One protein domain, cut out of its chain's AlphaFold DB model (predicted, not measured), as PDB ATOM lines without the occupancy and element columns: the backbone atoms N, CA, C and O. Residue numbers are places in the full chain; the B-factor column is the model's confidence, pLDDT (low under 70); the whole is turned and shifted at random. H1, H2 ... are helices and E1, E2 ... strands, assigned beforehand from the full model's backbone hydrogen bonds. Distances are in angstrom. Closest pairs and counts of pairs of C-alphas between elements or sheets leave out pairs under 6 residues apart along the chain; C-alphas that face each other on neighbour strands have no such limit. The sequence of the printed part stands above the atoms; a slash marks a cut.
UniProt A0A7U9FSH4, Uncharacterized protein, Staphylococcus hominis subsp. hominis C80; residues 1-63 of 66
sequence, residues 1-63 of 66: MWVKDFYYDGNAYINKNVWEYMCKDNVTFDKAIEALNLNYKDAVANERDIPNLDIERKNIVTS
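Overview. This is residues 1 to 63 of the 66 residues of an uncharacterized protein of Staphylococcus hominis subsp. hominis C80 (UniProt A0A7U9FSH4). A small two-stranded hairpin, E1 and E2, lies in the middle of an elongated domain, with helices at both ends of the long axis. At one end H1 and H2 meet about perpendicular, with the short H3 near both of them and near the end of E2; at the other end lies H4, the longest helix, which touches no other helix. The printed part has 63 residues with two named strands and four named helices, in the order E1 E2 H1 H2 H3 H4; the sheet has the order E1 - E2 and is antiparallel, and the class is mostly helix. The whole is compact, with a radius of gyration of the C-alphas of 12.0 A, and the C-alphas span 35 by 23 by 16 A.

Along the chain. Strand E1 is residues 6 to 8, beginning at C-alpha 6 at (28.190, -4.772, -13.381), and strand E2 is residues 13 to 15. Helix H1, residues 16 to 25, measures 14.2 A from first to last C-alpha and ends at C-alpha 25 at (46.444, -3.337, -10.568). H2 is residues 29 to 35, 9.8 A long, and H3 is residues 40 to 43. H4, residues 50 to 63, is 19.8 A long and ends at C-alpha 63 at (20.003, -19.140, -21.412).

Arrangement. E1 and E2 form a hairpin of antiparallel neighbours, with 144 degrees between their directions. N 7 and O 14 are 2.8 A apart, and so are N 14 and O 7, both within hydrogen-bond range. Residues 2 to 3 also pair briefly with residues 6 to 7 of E1, antiparallel. The closest C-alphas of E1 and H1 are those of Phe 6 and Lys 16, 5.2 A apart. H1 and H2 touch, closest at the C-alphas of Met 22 and Ala 32, 5.8 A apart, and their lines are about perpendicular at 88 degrees. H3 is close to but not clearly touching H1, with the C-alphas of Val 18 and Ala 43 closest at 6.2 A. It stands likewise to H2, with those of Ile 33 and Ala 43 closest at 6.6 A. The closest C-alphas of E2 and H3 are those of Asn 15 and Ala 43, 5.3 A apart. H4 is apart from E1, H1, H2 and H3; its closest C-alpha to E2 is that of Ile 50, 7.5 A from that of Tyr 13. In H1, H2 and H4 every O i to N i+4 pair is within hydrogen-bond range; H3 is too short for such a pair.

Size, cuts and confidence. The C-alphas farthest apart in the domain, those of Asn 37 and Ser 63, are 36.6 A apart. The printed part has no cut. The link from H3 to H4 is short, the others are tight. The mean pLDDT of the printed part is 90.5, and residues 62 to 63 are under 70.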
ATOM      1  N   MET A   1      30.270 -12.806 -12.393       85.50
ATOM      2  CA  MET A   1      29.417 -12.971 -13.598       85.50
ATOM      3  C   MET A   1      29.019 -11.596 -14.102       85.50
ATOM      4  O   MET A   1      28.628 -10.780 -13.280       85.50
ATOM      5  N   TRP A   2      29.135 -11.327 -15.401       89.12
ATOM      6  CA  TRP A   2      28.768 -10.021 -15.955       89.12
ATOM      7  C   TRP A   2      27.262  -9.909 -16.185       89.12
ATOM      8  O   TRP A   2      26.653 -10.811 -16.755       89.12
ATOM      9  N   VAL A   3      26.683  -8.797 -15.737       89.44
ATOM     10  CA  VAL A   3      25.288  -8.410 -15.954       89.44
ATOM     11  C   VAL A   3      25.291  -6.922 -16.283       89.44
ATOM     12  O   VAL A   3      25.561  -6.094 -15.412       89.44
ATOM     13  N   LYS A   4      25.038  -6.576 -17.550       88.25
ATOM     14  CA  LYS A   4      25.216  -5.207 -18.070       88.25
ATOM     15  C   LYS A   4      26.621  -4.670 -17.735       88.25
ATOM     16  O   LYS A   4      27.612  -5.341 -18.011       88.25
ATOM     17  N   ASP A   5      26.696  -3.497 -17.112       91.44
ATOM     18  CA  ASP A   5      27.930  -2.826 -16.698       91.44
ATOM     19  C   ASP A   5      28.376  -3.205 -15.275       91.44
ATOM     20  O   ASP A   5      29.191  -2.507 -14.671       91.44
ATOM     21  N   PHE A   6      27.852  -4.305 -14.722       93.25
ATOM     22  CA  PHE A   6      28.190  -4.772 -13.381       93.25
ATOM     23  C   PHE A   6      28.732  -6.198 -13.382       93.25
ATOM     24  O   PHE A   6      28.214  -7.094 -14.054       93.25
ATOM     25  N   TYR A   7      29.757  -6.429 -12.568       93.06
ATOM     26  CA  TYR A   7      30.263  -7.753 -12.253       93.06
ATOM     27  C   TYR A   7      29.707  -8.215 -10.907       93.06
ATOM     28  O   TYR A   7      29.957  -7.601  -9.874       93.06
ATOM     29  N   TYR A   8      28.966  -9.319 -10.913       92.00
ATOM     30  CA  TYR A   8      28.524  -9.985  -9.694       92.00
ATOM     31  C   TYR A   8      29.623 -10.903  -9.153       92.00
ATOM     32  O   TYR A   8      29.968 -11.892  -9.815       92.00
ATOM     33  N   ASP A   9      30.149 -10.595  -7.968       86.69
ATOM     34  CA  ASP A   9      31.245 -11.331  -7.315       86.69
ATOM     35  C   ASP A   9      30.770 -12.467  -6.385       86.69
ATOM     36  O   ASP A   9      31.585 -13.239  -5.884       86.69
ATOM     37  N   GLY A  10      29.456 -12.595  -6.177       86.50
ATOM     38  CA  GLY A  10      28.845 -13.521  -5.215       86.50
ATOM     39  C   GLY A  10      28.156 -12.822  -4.042       86.50
ATOM     40  O   GLY A  10      27.252 -13.398  -3.443       86.50
ATOM     41  N   ASN A  11      28.518 -11.570  -3.765       88.00
ATOM     42  CA  ASN A  11      27.972 -10.761  -2.677       88.00
ATOM     43  C   ASN A  11      27.336  -9.466  -3.192       88.00
ATOM     44  O   ASN A  11      26.262  -9.084  -2.729       88.00
ATOM     45  N   ALA A  12      27.971  -8.802  -4.156       90.44
ATOM     46  CA  ALA A  12      27.559  -7.506  -4.673       90.44
ATOM     47  C   ALA A  12      27.730  -7.408  -6.195       90.44
ATOM     48  O   ALA A  12      28.442  -8.182  -6.834       90.44
ATOM     49  N   TYR A  13      27.056  -6.415  -6.772       94.44
ATOM     50  CA  TYR A  13      27.214  -6.009  -8.165       94.44
ATOM     51  C   TYR A  13      28.207  -4.852  -8.230       94.44
ATOM     52  O   TYR A  13      27.854  -3.715  -7.930       94.44
ATOM     53  N   ILE A  14      29.450  -5.143  -8.596       94.25
ATOM     54  CA  ILE A  14      30.548  -4.175  -8.662       94.25
ATOM     55  C   ILE A  14      30.533  -3.495 -10.029       94.25
ATOM     56  O   ILE A  14      30.393  -4.162 -11.053       94.25
ATOM     57  N   ASN A  15      30.678  -2.173 -10.061       94.56
ATOM     58  CA  ASN A  15      30.768  -1.420 -11.308       94.56
ATOM     59  C   ASN A  15      31.955  -1.914 -12.153       94.56
ATOM     60  O   ASN A  15      33.054  -2.122 -11.630       94.56
ATOM     61  N   LYS A  16      31.751  -2.058 -13.465       93.50
ATOM     62  CA  LYS A  16      32.768  -2.508 -14.420       93.50
ATOM     63  C   LYS A  16      34.112  -1.803 -14.255       93.50
ATOM     64  O   LYS A  16      35.133  -2.477 -14.191       93.50
ATOM     65  N   ASN A  17      34.107  -0.478 -14.130       92.50
ATOM     66  CA  ASN A  17      35.341   0.304 -14.039       92.50
ATOM     67  C   ASN A  17      36.135  -0.029 -12.769       92.50
ATOM     68  O   ASN A  17      37.361  -0.105 -12.802       92.50
ATOM     69  N   VAL A  18      35.435  -0.263 -11.656       94.00
ATOM     70  CA  VAL A  18      36.057  -0.642 -10.381       94.00
ATOM     71  C   VAL A  18      36.623  -2.054 -10.474       94.00
ATOM     72  O   VAL A  18      37.775  -2.275 -10.110       94.00
ATOM     73  N   TRP A  19      35.851  -2.994 -11.025       93.88
ATOM     74  CA  TRP A  19      36.293  -4.375 -11.204       93.88
ATOM     75  C   TRP A  19      37.516  -4.483 -12.127       93.88
ATOM     76  O   TRP A  19      38.493  -5.155 -11.799       93.88
ATOM     77  N   GLU A  20      37.503  -3.786 -13.264       93.25
ATOM     78  CA  GLU A  20      38.632  -3.758 -14.197       93.25
ATOM     79  C   GLU A  20      39.887  -3.161 -13.555       93.25
ATOM     80  O   GLU A  20      40.981  -3.692 -13.748       93.25
ATOM     81  N   TYR A  21      39.738  -2.108 -12.746       94.38
ATOM     82  CA  TYR A  21      40.852  -1.521 -12.006       94.38
ATOM     83  C   TYR A  21      41.437  -2.500 -10.979       94.38
ATOM     84  O   TYR A  21      42.652  -2.699 -10.938       94.38
ATOM     85  N   MET A  22      40.576  -3.176 -10.207       94.19
ATOM     86  CA  MET A  22      40.990  -4.222  -9.264       94.19
ATOM     87  C   MET A  22      41.796  -5.321  -9.958       94.19
ATOM     88  O   MET A  22      42.857  -5.703  -9.467       94.19
ATOM     89  N   CYS A  23      41.325  -5.808 -11.112       92.75
ATOM     90  CA  CYS A  23      42.017  -6.846 -11.873       92.75
ATOM     91  C   CYS A  23      43.342  -6.362 -12.473       92.75
ATOM     92  O   CYS A  23      44.316  -7.113 -12.474       92.75
ATOM     93  N   LYS A  24      43.383  -5.133 -12.993       94.88
ATOM     94  CA  LYS A  24      44.566  -4.575 -13.656       94.88
ATOM     95  C   LYS A  24      45.718  -4.353 -12.681       94.88
ATOM     96  O   LYS A  24      46.842  -4.760 -12.964       94.88
ATOM     97  N   ASP A  25      45.426  -3.734 -11.542       93.38
ATOM     98  CA  ASP A  25      46.444  -3.337 -10.568       93.38
ATOM     99  C   ASP A  25      46.602  -4.385  -9.446       93.38
ATOM    100  O   ASP A  25      47.438  -4.227  -8.556       93.38
ATOM    101  N   ASN A  26      45.829  -5.479  -9.503       94.38
ATOM    102  CA  ASN A  26      45.771  -6.543  -8.498       94.38
ATOM    103  C   ASN A  26      45.563  -5.985  -7.077       94.38
ATOM    104  O   ASN A  26      46.295  -6.300  -6.133       94.38
ATOM    105  N   VAL A  27      44.572  -5.103  -6.948       94.12
ATOM    106  CA  VAL A  27      44.238  -4.406  -5.701       94.12
ATOM    107  C   VAL A  27      42.883  -4.843  -5.154       94.12
ATOM    108  O   VAL A  27      42.030  -5.378  -5.860       94.12
ATOM    109  N   THR A  28      42.680  -4.594  -3.862       93.38
ATOM    110  CA  THR A  28      41.391  -4.810  -3.202       93.38
ATOM    111  C   THR A  28      40.372  -3.754  -3.626       93.38
ATOM    112  O   THR A  28      40.737  -2.677  -4.097       93.38
ATOM    113  N   PHE A  29      39.088  -4.047  -3.407       90.94
ATOM    114  CA  PHE A  29      37.988  -3.126  -3.697       90.94
ATOM    115  C   PHE A  29      38.184  -1.754  -3.034       90.94
ATOM    116  O   PHE A  29      38.110  -0.741  -3.719       90.94
ATOM    117  N   ASP A  30      38.546  -1.719  -1.747       92.94
ATOM    118  CA  ASP A  30      38.769  -0.463  -1.013       92.94
ATOM    119  C   ASP A  30      39.882   0.399  -1.630       92.94
ATOM    120  O   ASP A  30      39.751   1.614  -1.753       92.94
ATOM    121  N   LYS A  31      40.968  -0.233  -2.090       94.00
ATOM    122  CA  LYS A  31      42.052   0.477  -2.778       94.00
ATOM    123  C   LYS A  31      41.633   0.959  -4.161       94.00
ATOM    124  O   LYS A  31      42.085   2.012  -4.597       94.00
ATOM    125  N   ALA A  32      40.787   0.202  -4.855       94.50
ATOM    126  CA  ALA A  32      40.269   0.594  -6.158       94.50
ATOM    127  C   ALA A  32      39.333   1.804  -6.056       94.50
ATOM    128  O   ALA A  32      39.475   2.741  -6.836       94.50
ATOM    129  N   ILE A  33      38.415   1.824  -5.085       95.00
ATOM    130  CA  ILE A  33      37.522   2.977  -4.883       95.00
ATOM    131  C   ILE A  33      38.298   4.222  -4.446       95.00
ATOM    132  O   ILE A  33      38.004   5.311  -4.934       95.00
ATOM    133  N   GLU A  34      39.327   4.064  -3.605       94.31
ATOM    134  CA  GLU A  34      40.211   5.158  -3.193       94.31
ATOM    135  C   GLU A  34      40.999   5.707  -4.389       94.31
ATOM    136  O   GLU A  34      40.988   6.913  -4.636       94.31
ATOM    137  N   ALA A  35      41.617   4.831  -5.189       93.44
ATOM    138  CA  ALA A  35      42.380   5.222  -6.374       93.44
ATOM    139  C   ALA A  35      41.512   5.885  -7.457       93.44
ATOM    140  O   ALA A  35      41.969   6.796  -8.148       93.44
ATOM    141  N   LEU A  36      40.256   5.452  -7.595       91.88
ATOM    142  CA  LEU A  36      39.287   6.023  -8.532       91.88
ATOM    143  C   LEU A  36      38.539   7.239  -7.958       91.88
ATOM    144  O   LEU A  36      37.750   7.851  -8.678       91.88
ATOM    145  N   ASN A  37      38.791   7.606  -6.696       94.56
ATOM    146  CA  ASN A  37      38.101   8.676  -5.972       94.56
ATOM    147  C   ASN A  37      36.563   8.533  -6.024       94.56
ATOM    148  O   ASN A  37      35.833   9.497  -6.272       94.56
ATOM    149  N   LEU A  38      36.078   7.304  -5.831       93.25
ATOM    150  CA  LEU A  38      34.662   6.938  -5.852       93.25
ATOM    151  C   LEU A  38      34.148   6.654  -4.443       93.25
ATOM    152  O   LEU A  38      34.866   6.133  -3.589       93.25
ATOM    153  N   ASN A  39      32.860   6.916  -4.215       91.69
ATOM    154  CA  ASN A  39      32.192   6.421  -3.018       91.69
ATOM    155  C   ASN A  39      31.743   4.973  -3.218       91.69
ATOM    156  O   ASN A  39      31.496   4.533  -4.340       91.69
ATOM    157  N   TYR A  40      31.501   4.266  -2.110       88.50
ATOM    158  CA  TYR A  40      30.950   2.907  -2.146       88.50
ATOM    159  C   TYR A  40      29.687   2.814  -3.020       88.50
ATOM    160  O   TYR A  40      29.568   1.911  -3.837       88.50
ATOM    161  N   LYS A  41      28.778   3.794  -2.911       89.44
ATOM    162  CA  LYS A  41      27.522   3.849  -3.683       89.44
ATOM    163  C   LYS A  41      27.715   3.996  -5.192       89.44
ATOM    164  O   LYS A  41      26.845   3.575  -5.938       89.44
ATOM    165  N   ASP A  42      28.822   4.596  -5.622       90.19
ATOM    166  CA  ASP A  42      29.151   4.757  -7.041       90.19
ATOM    167  C   ASP A  42      29.902   3.522  -7.574       90.19
ATOM    168  O   ASP A  42      29.876   3.214  -8.767       90.19
ATOM    169  N   ALA A  43      30.568   2.797  -6.671       91.62
ATOM    170  CA  ALA A  43      31.366   1.616  -6.967       91.62
ATOM    171  C   ALA A  43      30.556   0.310  -7.043       91.62
ATOM    172  O   ALA A  43      31.026  -0.661  -7.643       91.62
ATOM    173  N   VAL A  44      29.350   0.275  -6.472       93.62
ATOM    174  CA  VAL A  44      28.414  -0.855  -6.571       93.62
ATOM    175  C   VAL A  44      27.080  -0.431  -7.180       93.62
ATOM    176  O   VAL A  44      26.761   0.751  -7.247       93.62
ATOM    177  N   ALA A  45      26.281  -1.395  -7.631       92.88
ATOM    178  CA  ALA A  45      24.923  -1.121  -8.081       92.88
ATOM    179  C   ALA A  45      24.063  -0.553  -6.945       92.88
ATOM    180  O   ALA A  45      24.158  -0.981  -5.791       92.88
ATOM    181  N   ASN A  46      23.161   0.369  -7.290       91.06
ATOM    182  CA  ASN A  46      22.186   0.879  -6.334       91.06
ATOM    183  C   ASN A  46      21.262  -0.244  -5.866       91.06
ATOM    184  O   ASN A  46      20.793  -1.046  -6.670       91.06
ATOM    185  N   GLU A  47      20.878  -0.218  -4.590       88.62
ATOM    186  CA  GLU A  47      19.952  -1.198  -4.002       88.62
ATOM    187  C   GLU A  47      18.625  -1.320  -4.765       88.62
ATOM    188  O   GLU A  47      18.033  -2.393  -4.822       88.62
ATOM    189  N   ARG A  48      18.171  -0.228  -5.392       90.06
ATOM    190  CA  ARG A  48      16.958  -0.208  -6.224       90.06
ATOM    191  C   ARG A  48      17.111  -0.976  -7.536       90.06
ATOM    192  O   ARG A  48      16.116  -1.474  -8.054       90.06
ATOM    193  N   ASP A  49      18.332  -1.073  -8.052       90.00
ATOM    194  CA  ASP A  49      18.644  -1.729  -9.321       90.00
ATOM    195  C   ASP A  49      18.991  -3.215  -9.128       90.00
ATOM    196  O   ASP A  49      18.810  -4.009 -10.053       90.00
ATOM    197  N   ILE A  50      19.416  -3.618  -7.918       91.06
ATOM    198  CA  ILE A  50      19.773  -5.008  -7.574       91.06
ATOM    199  C   ILE A  50      18.680  -6.021  -7.967       91.06
ATOM    200  O   ILE A  50      19.029  -7.010  -8.611       91.06
ATOM    201  N   PRO A  51      17.376  -5.811  -7.675       93.00
ATOM    202  CA  PRO A  51      16.344  -6.775  -8.058       93.00
ATOM    203  C   PRO A  51      16.283  -7.031  -9.570       93.00
ATOM    204  O   PRO A  51      16.113  -8.171  -9.998       93.00
ATOM    205  N   ASN A  52      16.464  -5.987 -10.382       92.62
ATOM    206  CA  ASN A  52      16.463  -6.111 -11.839       92.62
ATOM    207  C   ASN A  52      17.727  -6.825 -12.335       92.62
ATOM    208  O   ASN A  52      17.637  -7.697 -13.200       92.62
ATOM    209  N   LEU A  53      18.887  -6.511 -11.750       92.56
ATOM    210  CA  LEU A  53      20.147  -7.190 -12.057       92.56
ATOM    211  C   LEU A  53      20.094  -8.680 -11.692       92.56
ATOM    212  O   LEU A  53      20.593  -9.508 -12.446       92.56
ATOM    213  N   ASP A  54      19.436  -9.048 -10.591       91.56
ATOM    214  CA  ASP A  54      19.248 -10.451 -10.210       91.56
ATOM    215  C   ASP A  54      18.347 -11.221 -11.175       91.56
ATOM    216  O   ASP A  54      18.630 -12.386 -11.473       91.56
ATOM    217  N   ILE A  55      17.274 -10.598 -11.668       91.62
ATOM    218  CA  ILE A  55      16.412 -11.198 -12.695       91.62
ATOM    219  C   ILE A  55      17.228 -11.444 -13.968       91.62
ATOM    220  O   ILE A  55      17.217 -12.552 -14.500       91.62
ATOM    221  N   GLU A  56      17.982 -10.445 -14.425       90.19
ATOM    222  CA  GLU A  56      18.827 -10.574 -15.614       90.19
ATOM    223  C   GLU A  56      19.921 -11.624 -15.436       90.19
ATOM    224  O   GLU A  56      20.097 -12.473 -16.306       90.19
ATOM    225  N   ARG A  57      20.597 -11.639 -14.282       90.12
ATOM    226  CA  ARG A  57      21.592 -12.658 -13.936       90.12
ATOM    227  C   ARG A  57      21.009 -14.061 -14.069       90.12
ATOM    228  O   ARG A  57      21.621 -14.915 -14.702       90.12
ATOM    229  N   LYS A  58      19.830 -14.300 -13.485       88.31
ATOM    230  CA  LYS A  58      19.144 -15.600 -13.549       88.31
ATOM    231  C   LYS A  58      18.766 -15.966 -14.980       88.31
ATOM    232  O   LYS A  58      18.975 -17.110 -15.364       88.31
ATOM    233  N   ASN A  59      18.278 -15.002 -15.760       86.88
ATOM    234  CA  ASN A  59      17.927 -15.216 -17.162       86.88
ATOM    235  C   ASN A  59      19.145 -15.612 -18.012       86.88
ATOM    236  O   ASN A  59      19.034 -16.514 -18.840       86.88
ATOM    237  N   ILE A  60      20.309 -14.992 -17.779       81.88
ATOM    238  CA  ILE A  60      21.563 -15.367 -18.451       81.88
ATOM    239  C   ILE A  60      21.956 -16.799 -18.066       81.88
ATOM    240  O   ILE A  60      22.180 -17.617 -18.952       81.88
ATOM    241  N   VAL A  61      21.940 -17.139 -16.766       74.38
ATOM    242  CA  VAL A  61      22.238 -18.510 -16.309       74.38
ATOM    243  C   VAL A  61      21.300 -19.528 -16.961       74.38
ATOM    244  O   VAL A  61      21.746 -20.603 -17.330       74.38
ATOM    245  N   THR A  62      20.013 -19.218 -17.134       67.94
ATOM    246  CA  THR A  62      19.076 -20.139 -17.797       67.94
ATOM    247  C   THR A  62      19.245 -20.217 -19.315       67.94
ATOM    248  O   THR A  62      18.868 -21.229 -19.900       67.94
ATOM    249  N   SER A  63      19.793 -19.180 -19.958       64.31
ATOM    250  CA  SER A  63      20.003 -19.140 -21.412       64.31
ATOM    251  C   SER A  63      21.194 -19.981 -21.866       64.31
ATOM    252  O   SER A  63      21.167 -20.490 -22.979       64.31
TER     253      SER A  63